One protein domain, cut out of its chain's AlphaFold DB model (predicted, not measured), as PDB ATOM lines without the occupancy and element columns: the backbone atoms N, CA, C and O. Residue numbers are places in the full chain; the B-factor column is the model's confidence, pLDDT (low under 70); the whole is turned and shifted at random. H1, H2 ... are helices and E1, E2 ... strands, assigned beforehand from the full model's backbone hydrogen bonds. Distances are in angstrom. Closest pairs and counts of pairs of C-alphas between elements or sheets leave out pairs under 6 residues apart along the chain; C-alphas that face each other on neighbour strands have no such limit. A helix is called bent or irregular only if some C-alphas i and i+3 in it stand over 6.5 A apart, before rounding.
ATOM      1  N   LYS A   3     -14.924  41.840 -34.127       92.38
ATOM      2  CA  LYS A   3     -13.460  41.897 -33.937       92.38
ATOM      3  C   LYS A   3     -12.769  43.073 -34.644       92.38
ATOM      4  O   LYS A   3     -11.837  43.645 -34.101       92.38
ATOM      5  N   GLN A   4     -13.198  43.415 -35.859       90.88
ATOM      6  CA  GLN A   4     -12.577  44.471 -36.669       90.88
ATOM      7  C   GLN A   4     -12.921  45.870 -36.147       90.88
ATOM      8  O   GLN A   4     -12.101  46.774 -36.245       90.88
ATOM      9  N   PHE A   5     -14.117  46.033 -35.581       89.12
ATOM     10  CA  PHE A   5     -14.585  47.289 -34.999       89.12
ATOM     11  C   PHE A   5     -14.426  47.344 -33.471       89.12
ATOM     12  O   PHE A   5     -14.884  48.300 -32.855       89.12
ATOM     13  N   GLY A   6     -13.793  46.336 -32.855       93.06
ATOM     14  CA  GLY A   6     -13.561  46.286 -31.409       93.06
ATOM     15  C   GLY A   6     -14.839  46.293 -30.564       93.06
ATOM     16  O   GLY A   6     -14.852  46.896 -29.497       93.06
ATOM     17  N   MET A   7     -15.919  45.662 -31.036       93.44
ATOM     18  CA  MET A   7     -17.234  45.652 -30.376       93.44
ATOM     19  C   MET A   7     -17.784  44.235 -30.199       93.44
ATOM     20  O   MET A   7     -17.275  43.293 -30.808       93.44
ATOM     21  N   SER A   8     -18.839  44.090 -29.391       94.06
ATOM     22  CA  SER A   8     -19.564  42.825 -29.250       94.06
ATOM     23  C   SER A   8     -20.289  42.439 -30.541       94.06
ATOM     24  O   SER A   8     -20.584  43.278 -31.397       94.06
ATOM     25  N   GLU A   9     -20.584  41.149 -30.686       90.06
ATOM     26  CA  GLU A   9     -21.342  40.628 -31.827       90.06
ATOM     27  C   GLU A   9     -22.756  41.213 -31.876       90.06
ATOM     28  O   GLU A   9     -23.174  41.685 -32.936       90.06
ATOM     29  N   ASP A  10     -23.423  41.322 -30.723       90.19
ATOM     30  CA  ASP A  10     -24.721  41.993 -30.596       90.19
ATOM     31  C   ASP A  10     -24.645  43.484 -30.938       90.19
ATOM     32  O   ASP A  10     -25.543  44.034 -31.575       90.19
ATOM     33  N   GLY A  11     -23.549  44.153 -30.564       92.06
ATOM     34  CA  GLY A  11     -23.314  45.554 -30.911       92.06
ATOM     35  C   GLY A  11     -23.183  45.749 -32.421       92.06
ATOM     36  O   GLY A  11     -23.795  46.655 -32.991       92.06
ATOM     37  N   ALA A  12     -22.443  44.864 -33.092       92.12
ATOM     38  CA  ALA A  12     -22.309  44.889 -34.544       92.12
ATOM     39  C   ALA A  12     -23.651  44.620 -35.251       92.12
ATOM     40  O   ALA A  12     -23.970  45.301 -36.227       92.12
ATOM     41  N   ASP A  13     -24.446  43.671 -34.752       91.00
ATOM     42  CA  ASP A  13     -25.791  43.374 -35.265       91.00
ATOM     43  C   ASP A  13     -26.728  44.583 -35.117       91.00
ATOM     44  O   ASP A  13     -27.324  45.040 -36.098       91.00
ATOM     45  N   ALA A  14     -26.756  45.195 -33.928       93.12
ATOM     46  CA  ALA A  14     -27.564  46.375 -33.646       93.12
ATOM     47  C   ALA A  14     -27.235  47.538 -34.595       93.12
ATOM     48  O   ALA A  14     -28.147  48.168 -35.141       93.12
ATOM     49  N   MET A  15     -25.949  47.793 -34.861       93.56
ATOM     50  CA  MET A  15     -25.531  48.839 -35.800       93.56
ATOM     51  C   MET A  15     -25.962  48.551 -37.244       93.56
ATOM     52  O   MET A  15     -26.343  49.469 -37.977       93.56
ATOM     53  N   LEU A  16     -25.929  47.287 -37.671       92.75
ATOM     54  CA  LEU A  16     -26.307  46.891 -39.030       92.75
ATOM     55  C   LEU A  16     -27.824  46.814 -39.222       92.75
ATOM     56  O   LEU A  16     -28.301  47.028 -40.338       92.75
ATOM     57  N   SER A  17     -28.592  46.610 -38.149       92.38
ATOM     58  CA  SER A  17     -30.060  46.556 -38.179       92.38
ATOM     59  C   SER A  17     -30.695  47.792 -38.831       92.38
ATOM     60  O   SER A  17     -31.672  47.683 -39.575       92.38
ATOM     61  N   VAL A  18     -30.105  48.975 -38.630       94.25
ATOM     62  CA  VAL A  18     -30.568  50.234 -39.232       94.25
ATOM     63  C   VAL A  18     -30.412  50.203 -40.753       94.25
ATOM     64  O   VAL A  18     -31.290  50.662 -41.482       94.25
ATOM     65  N   TRP A  19     -29.315  49.640 -41.252       93.44
ATOM     66  CA  TRP A  19     -29.035  49.540 -42.685       93.44
ATOM     67  C   TRP A  19     -29.843  48.441 -43.368       93.44
ATOM     68  O   TRP A  19     -30.240  48.614 -44.521       93.44
ATOM     69  N   ILE A  20     -30.146  47.362 -42.645       92.19
ATOM     70  CA  ILE A  20     -31.091  46.332 -43.085       92.19
ATOM     71  C   ILE A  20     -32.484  46.948 -43.257       92.19
ATOM     72  O   ILE A  20     -33.071  46.837 -44.329       92.19
ATOM     73  N   LYS A  21     -32.976  47.707 -42.265       91.00
ATOM     74  CA  LYS A  21     -34.262  48.429 -42.360       91.00
ATOM     75  C   LYS A  21     -34.308  49.431 -43.517       91.00
ATOM     76  O   LYS A  21     -35.358  49.630 -44.114       91.00
ATOM     77  N   LYS A  22     -33.174  50.053 -43.849       91.88
ATOM     78  CA  LYS A  22     -33.031  50.960 -45.005       91.88
ATOM     79  C   LYS A  22     -32.879  50.232 -46.348       91.88
ATOM     80  O   LYS A  22     -32.687  50.890 -47.369       91.88
ATOM     81  N   GLY A  23     -32.896  48.902 -46.354       90.44
ATOM     82  CA  GLY A  23     -32.766  48.090 -47.559       90.44
ATOM     83  C   GLY A  23     -31.361  48.072 -48.170       90.44
ATOM     84  O   GLY A  23     -31.209  47.718 -49.332       90.44
ATOM     85  N   LYS A  24     -30.334  48.499 -47.427       92.12
ATOM     86  CA  LYS A  24     -28.955  48.624 -47.935       92.12
ATOM     87  C   LYS A  24     -28.090  47.403 -47.651       92.12
ATOM     88  O   LYS A  24     -27.066  47.219 -48.307       92.12
ATOM     89  N   ILE A  25     -28.470  46.606 -46.659       93.88
ATOM     90  CA  ILE A  25     -27.747  45.405 -46.245       93.88
ATOM     91  C   ILE A  25     -28.734  44.249 -46.175       93.88
ATOM     92  O   ILE A  25     -29.836  44.412 -45.658       93.88
ATOM     93  N   SER A  26     -28.329  43.086 -46.667       93.00
ATOM     94  CA  SER A  26     -29.031  41.815 -46.490       93.00
ATOM     95  C   SER A  26     -28.351  40.991 -45.396       93.00
ATOM     96  O   SER A  26     -27.136  41.096 -45.187       93.00
ATOM     97  N   ARG A  27     -29.135  40.162 -44.701       93.44
ATOM     98  CA  ARG A  27     -28.683  39.311 -43.593       93.44
ATOM     99  C   ARG A  27     -28.980  37.849 -43.911       93.44
ATOM    100  O   ARG A  27     -30.100  37.506 -44.275       93.44
ATOM    101  N   LEU A  28     -27.988  36.990 -43.737       91.56
ATOM    102  CA  LEU A  28     -28.149  35.541 -43.788       91.56
ATOM    103  C   LEU A  28     -27.815  34.962 -42.414       91.56
ATOM    104  O   LEU A  28     -26.751  35.262 -41.873       91.56
ATOM    105  N   VAL A  29     -28.712  34.157 -41.861       92.75
ATOM    106  CA  VAL A  29     -28.557  33.491 -40.568       92.75
ATOM    107  C   VAL A  29     -28.508  31.992 -40.830       92.75
ATOM    108  O   VAL A  29     -29.510  31.404 -41.213       92.75
ATOM    109  N   ASP A  30     -27.337  31.389 -40.665       90.62
ATOM    110  CA  ASP A  30     -27.151  29.950 -40.826       90.62
ATOM    111  C   ASP A  30     -27.423  29.255 -39.489       90.62
ATOM    112  O   ASP A  30     -26.794  29.579 -38.474       90.62
ATOM    113  N   THR A  31     -28.320  28.279 -39.487       92.69
ATOM    114  CA  THR A  31     -28.682  27.471 -38.323       92.69
ATOM    115  C   THR A  31     -28.211  26.024 -38.462       92.69
ATOM    116  O   THR A  31     -27.921  25.527 -39.551       92.69
ATOM    117  N   ASN A  32     -28.052  25.340 -37.331       90.69
ATOM    118  CA  ASN A  32     -27.794  23.900 -37.308       90.69
ATOM    119  C   ASN A  32     -29.120  23.107 -37.341       90.69
ATOM    120  O   ASN A  32     -30.215  23.662 -37.306       90.69
ATOM    121  N   LYS A  33     -29.035  21.769 -37.325       88.44
ATOM    122  CA  LYS A  33     -30.223  20.890 -37.262       88.44
ATOM    123  C   LYS A  33     -31.089  21.090 -36.005       88.44
ATOM    124  O   LYS A  33     -32.249  20.692 -36.007       88.44
ATOM    125  N   ALA A  34     -30.530  21.667 -34.944       90.44
ATOM    126  CA  ALA A  34     -31.225  22.011 -33.708       90.44
ATOM    127  C   ALA A  34     -31.774  23.456 -33.709       90.44
ATOM    128  O   ALA A  34     -32.333  23.883 -32.708       90.44
ATOM    129  N   HIS A  35     -31.692  24.168 -34.842       84.62
ATOM    130  CA  HIS A  35     -32.100  25.567 -35.028       84.62
ATOM    131  C   HIS A  35     -31.268  26.601 -34.248       84.62
ATOM    132  O   HIS A  35     -31.652  27.769 -34.172       84.62
ATOM    133  N   ASP A  36     -30.099  26.227 -33.725       89.81
ATOM    134  CA  ASP A  36     -29.175  27.198 -33.140       89.81
ATOM    135  C   ASP A  36     -28.450  27.968 -34.238       89.81
ATOM    136  O   ASP A  36     -27.980  27.388 -35.223       89.81
ATOM    137  N   VAL A  37     -28.296  29.276 -34.037       89.75
ATOM    138  CA  VAL A  37     -27.538  30.139 -34.944       89.75
ATOM    139  C   VAL A  37     -26.058  29.773 -34.882       89.75
ATOM    140  O   VAL A  37     -25.397  29.933 -33.861       89.75
ATOM    141  N   THR A  38     -25.521  29.316 -36.007       91.12
ATOM    142  CA  THR A  38     -24.100  28.968 -36.155       91.12
ATOM    143  C   THR A  38     -23.292  30.093 -36.780       91.12
ATOM    144  O   THR A  38     -22.085  30.198 -36.550       91.12
ATOM    145  N   ARG A  39     -23.934  30.936 -37.598       89.75
ATOM    146  CA  ARG A  39     -23.264  32.026 -38.304       89.75
ATOM    147  C   ARG A  39     -24.253  33.089 -38.752       89.75
ATOM    148  O   ARG A  39     -25.342  32.783 -39.223       89.75
ATOM    149  N   VAL A  40     -23.824  34.347 -38.697       91.19
ATOM    150  CA  VAL A  40     -24.529  35.468 -39.328       91.19
ATOM    151  C   VAL A  40     -23.624  36.101 -40.380       91.19
ATOM    152  O   VAL A  40     -22.450  36.389 -40.129       91.19
ATOM    153  N   ARG A  41     -24.158  36.300 -41.583       91.81
ATOM    154  CA  ARG A  41     -23.466  36.896 -42.727       91.81
ATOM    155  C   ARG A  41     -24.211  38.143 -43.184       91.81
ATOM    156  O   ARG A  41     -25.434  38.145 -43.271       91.81
ATOM    157  N   TYR A  42     -23.453  39.181 -43.517       92.75
ATOM    158  CA  TYR A  42     -23.981  40.440 -44.035       92.75
ATOM    159  C   TYR A  42     -23.430  40.696 -45.427       92.75
ATOM    160  O   TYR A  42     -22.241  40.486 -45.674       92.75
ATOM    161  N   SER A  43     -24.282  41.179 -46.323       91.62
ATOM    162  CA  SER A  43     -23.890  41.589 -47.668       91.62
ATOM    163  C   SER A  43     -24.557  42.907 -48.036       91.62
ATOM    164  O   SER A  43     -25.669  43.198 -47.604       91.62
ATOM    165  N   VAL A  44     -23.869  43.727 -48.828       92.38
ATOM    166  CA  VAL A  44     -24.456  44.959 -49.363       92.38
ATOM    167  C   VAL A  44     -25.485  44.582 -50.422       92.38
ATOM    168  O   VAL A  44     -25.209  43.780 -51.317       92.38
ATOM    169  N   THR A  45     -26.676  45.162 -50.322       89.12
ATOM    170  CA  THR A  45     -27.731  44.987 -51.315       89.12
ATOM    171  C   THR A  45     -27.339  45.737 -52.591       89.12
ATOM    172  O   THR A  45     -26.948  46.905 -52.540       89.12
ATOM    173  N   LYS A  46     -27.399  45.060 -53.745       86.31
ATOM    174  CA  LYS A  46     -27.090  45.670 -55.051       86.31
ATOM    175  C   LYS A  46     -28.090  46.788 -55.382       86.31
ATOM    176  O   LYS A  46     -29.192  46.806 -54.836       86.31
ATOM    177  N   GLN A  47     -27.716  47.705 -56.281       77.94
ATOM    178  CA  GLN A  47     -28.678  48.647 -56.871       77.94
ATOM    179  C   GLN A  47     -29.855  47.869 -57.478       77.94
ATOM    180  O   GLN A  47     -29.641  46.810 -58.066       77.94
ATOM    181  N   ASP A  48     -31.074  48.350 -57.216       77.81
ATOM    182  CA  ASP A  48     -32.351  47.691 -57.549       77.81
ATOM    183  C   ASP A  48     -32.556  46.297 -56.921       77.81
ATOM    184  O   ASP A  48     -33.485  45.568 -57.264       77.81
ATOM    185  N   GLY A  49     -31.710  45.918 -55.959       75.62
ATOM    186  CA  GLY A  49     -31.846  44.693 -55.185       75.62
ATOM    187  C   GLY A  49     -32.773  44.864 -53.982       75.62
ATOM    188  O   GLY A  49     -32.819  45.920 -53.350       75.62
ATOM    189  N   LEU A  50     -33.471  43.788 -53.619       80.38
ATOM    190  CA  LEU A  50     -34.254  43.727 -52.391       80.38
ATOM    191  C   LEU A  50     -33.365  43.269 -51.227       80.38
ATOM    192  O   LEU A  50     -32.654  42.265 -51.330       80.38
ATOM    193  N   SER A  51     -33.408  43.996 -50.111       85.06
ATOM    194  CA  SER A  51     -32.811  43.513 -48.867       85.06
ATOM    195  C   SER A  51     -33.666  42.388 -48.301       85.06
ATOM    196  O   SER A  51     -34.885  42.512 -48.192       85.06
ATOM    197  N   LEU A  52     -33.012  41.287 -47.945       85.44
ATOM    198  CA  LEU A  52     -33.658  40.103 -47.400       85.44
ATOM    199  C   LEU A  52     -32.944  39.675 -46.125       85.44
ATOM    200  O   LEU A  52     -31.715  39.749 -46.028       85.44
ATOM    201  N   THR A  53     -33.734  39.207 -45.163       87.44
ATOM    202  CA  THR A  53     -33.243  38.431 -44.026       87.44
ATOM    203  C   THR A  53     -33.682  36.994 -44.230       87.44
ATOM    204  O   THR A  53     -34.879  36.726 -44.287       87.44
ATOM    205  N   VAL A  54     -32.719  36.089 -44.382       86.56
ATOM    206  CA  VAL A  54     -32.982  34.663 -44.603       86.56
ATOM    207  C   VAL A  54     -32.370  33.870 -43.462       86.56
ATOM    208  O   VAL A  54     -31.199  34.072 -43.143       86.56
ATOM    209  N   THR A  55     -33.153  32.963 -42.888       87.56
ATOM    210  CA  THR A  55     -32.685  31.963 -41.925       87.56
ATOM    211  C   THR A  55     -32.670  30.609 -42.625       87.56
ATOM    212  O   THR A  55     -33.689  30.231 -43.205       87.56
ATOM    213  N   MET A  56     -31.518  29.935 -42.637       79.62
ATOM    214  CA  MET A  56     -31.300  28.639 -43.296       79.62
ATOM    215  C   MET A  56     -30.956  27.548 -42.302       79.62
ATOM    216  O   MET A  56     -30.262  27.870 -41.315       79.62
TER     217      MET A  56
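AT A GLANCE: This is residues 3 to 56 of the 56 residues of the protein "Iron transporter FeoC" of Vibrio parahaemolyticus (UniProt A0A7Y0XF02). A small sheet of three strands has one helix, H1, packed slantwise over one face, and its other face is bare. Two strands, E1 and E2, make a long hairpin, and the short strand E3 is beside E1 at one edge. The printed part has 54 residues with one named helix and three named strands, in the order H1, E1, E2, E3, and its class is mixed, helices and strands. The sheet is mixed too, with the order E2, E1, E3: E2 and E1 are antiparallel, E1 and E3 parallel. The whole is only just compact, close to loose, with a radius of gyration of the C-alphas of 12.0 A, and only just flat, spanning 35 by 28 by 15 A.

HOW THE PARTS SIT: After residues 3 to 8 comes H1, residues 9 to 21. H1 is on the sheet of E1, residues 25 to 31, E2, residues 37 to 44, and E3, residues 53 to 55, which makes two layers, a helix on one face of a sheet. Its height over the sheet is 9.7 A. It lies over E2 and E1 and runs slantwise to the strands, at 38 degrees to E1 on the local plane. The closest C-alphas of H1 and E1 are those of Trp 19 and Ile 25, 5.6 A apart. H1 and E2 are near each other, with 8 pairs of C-alphas within 10 A. In H1, 7 of 9 O i to N i+4 pairs are within hydrogen-bond range. E1 and E2 form a hairpin, antiparallel at 162 degrees; N 28 and O 41, 2.8 A, and N 43 and O 26, 3.1 A, are within hydrogen-bond range. E1 is the inner strand and E2 an edge strand. E3, the other edge strand, is parallel to E1 at 8 degrees, with N 29 and O 54 within hydrogen-bond range at 2.8 A. E2 and E3 are apart.

IN THESE COORDINATES: H1 begins with C-alpha 9 at (-21.342, 40.628, -31.827) and is 18.4 A long from first to last C-alpha. It is neither bent nor irregular, but only just: C-alphas 15 and 18 are 6.3 A apart. E1 is 19.6 A long and begins with C-alpha 25 at (-27.747, 45.405, -46.245). E2, the longest strand by residues with 8, measures 20.9 A. E3 has three residues and ends with C-alpha 55 at (-32.685, 31.963, -41.925).

THE WHOLE: The two C-alphas farthest apart are those of Ala 34 and Gln 47, 35.4 A. The printed part has no cut and ends at Met 56, the chain's last residue. The links from H1 to E1 and from E1 to E2 are tight, and the link from E2 to E3, with 8 residues between them, is short. The mean pLDDT of the printed part is 89.8, and no printed residue is under 70.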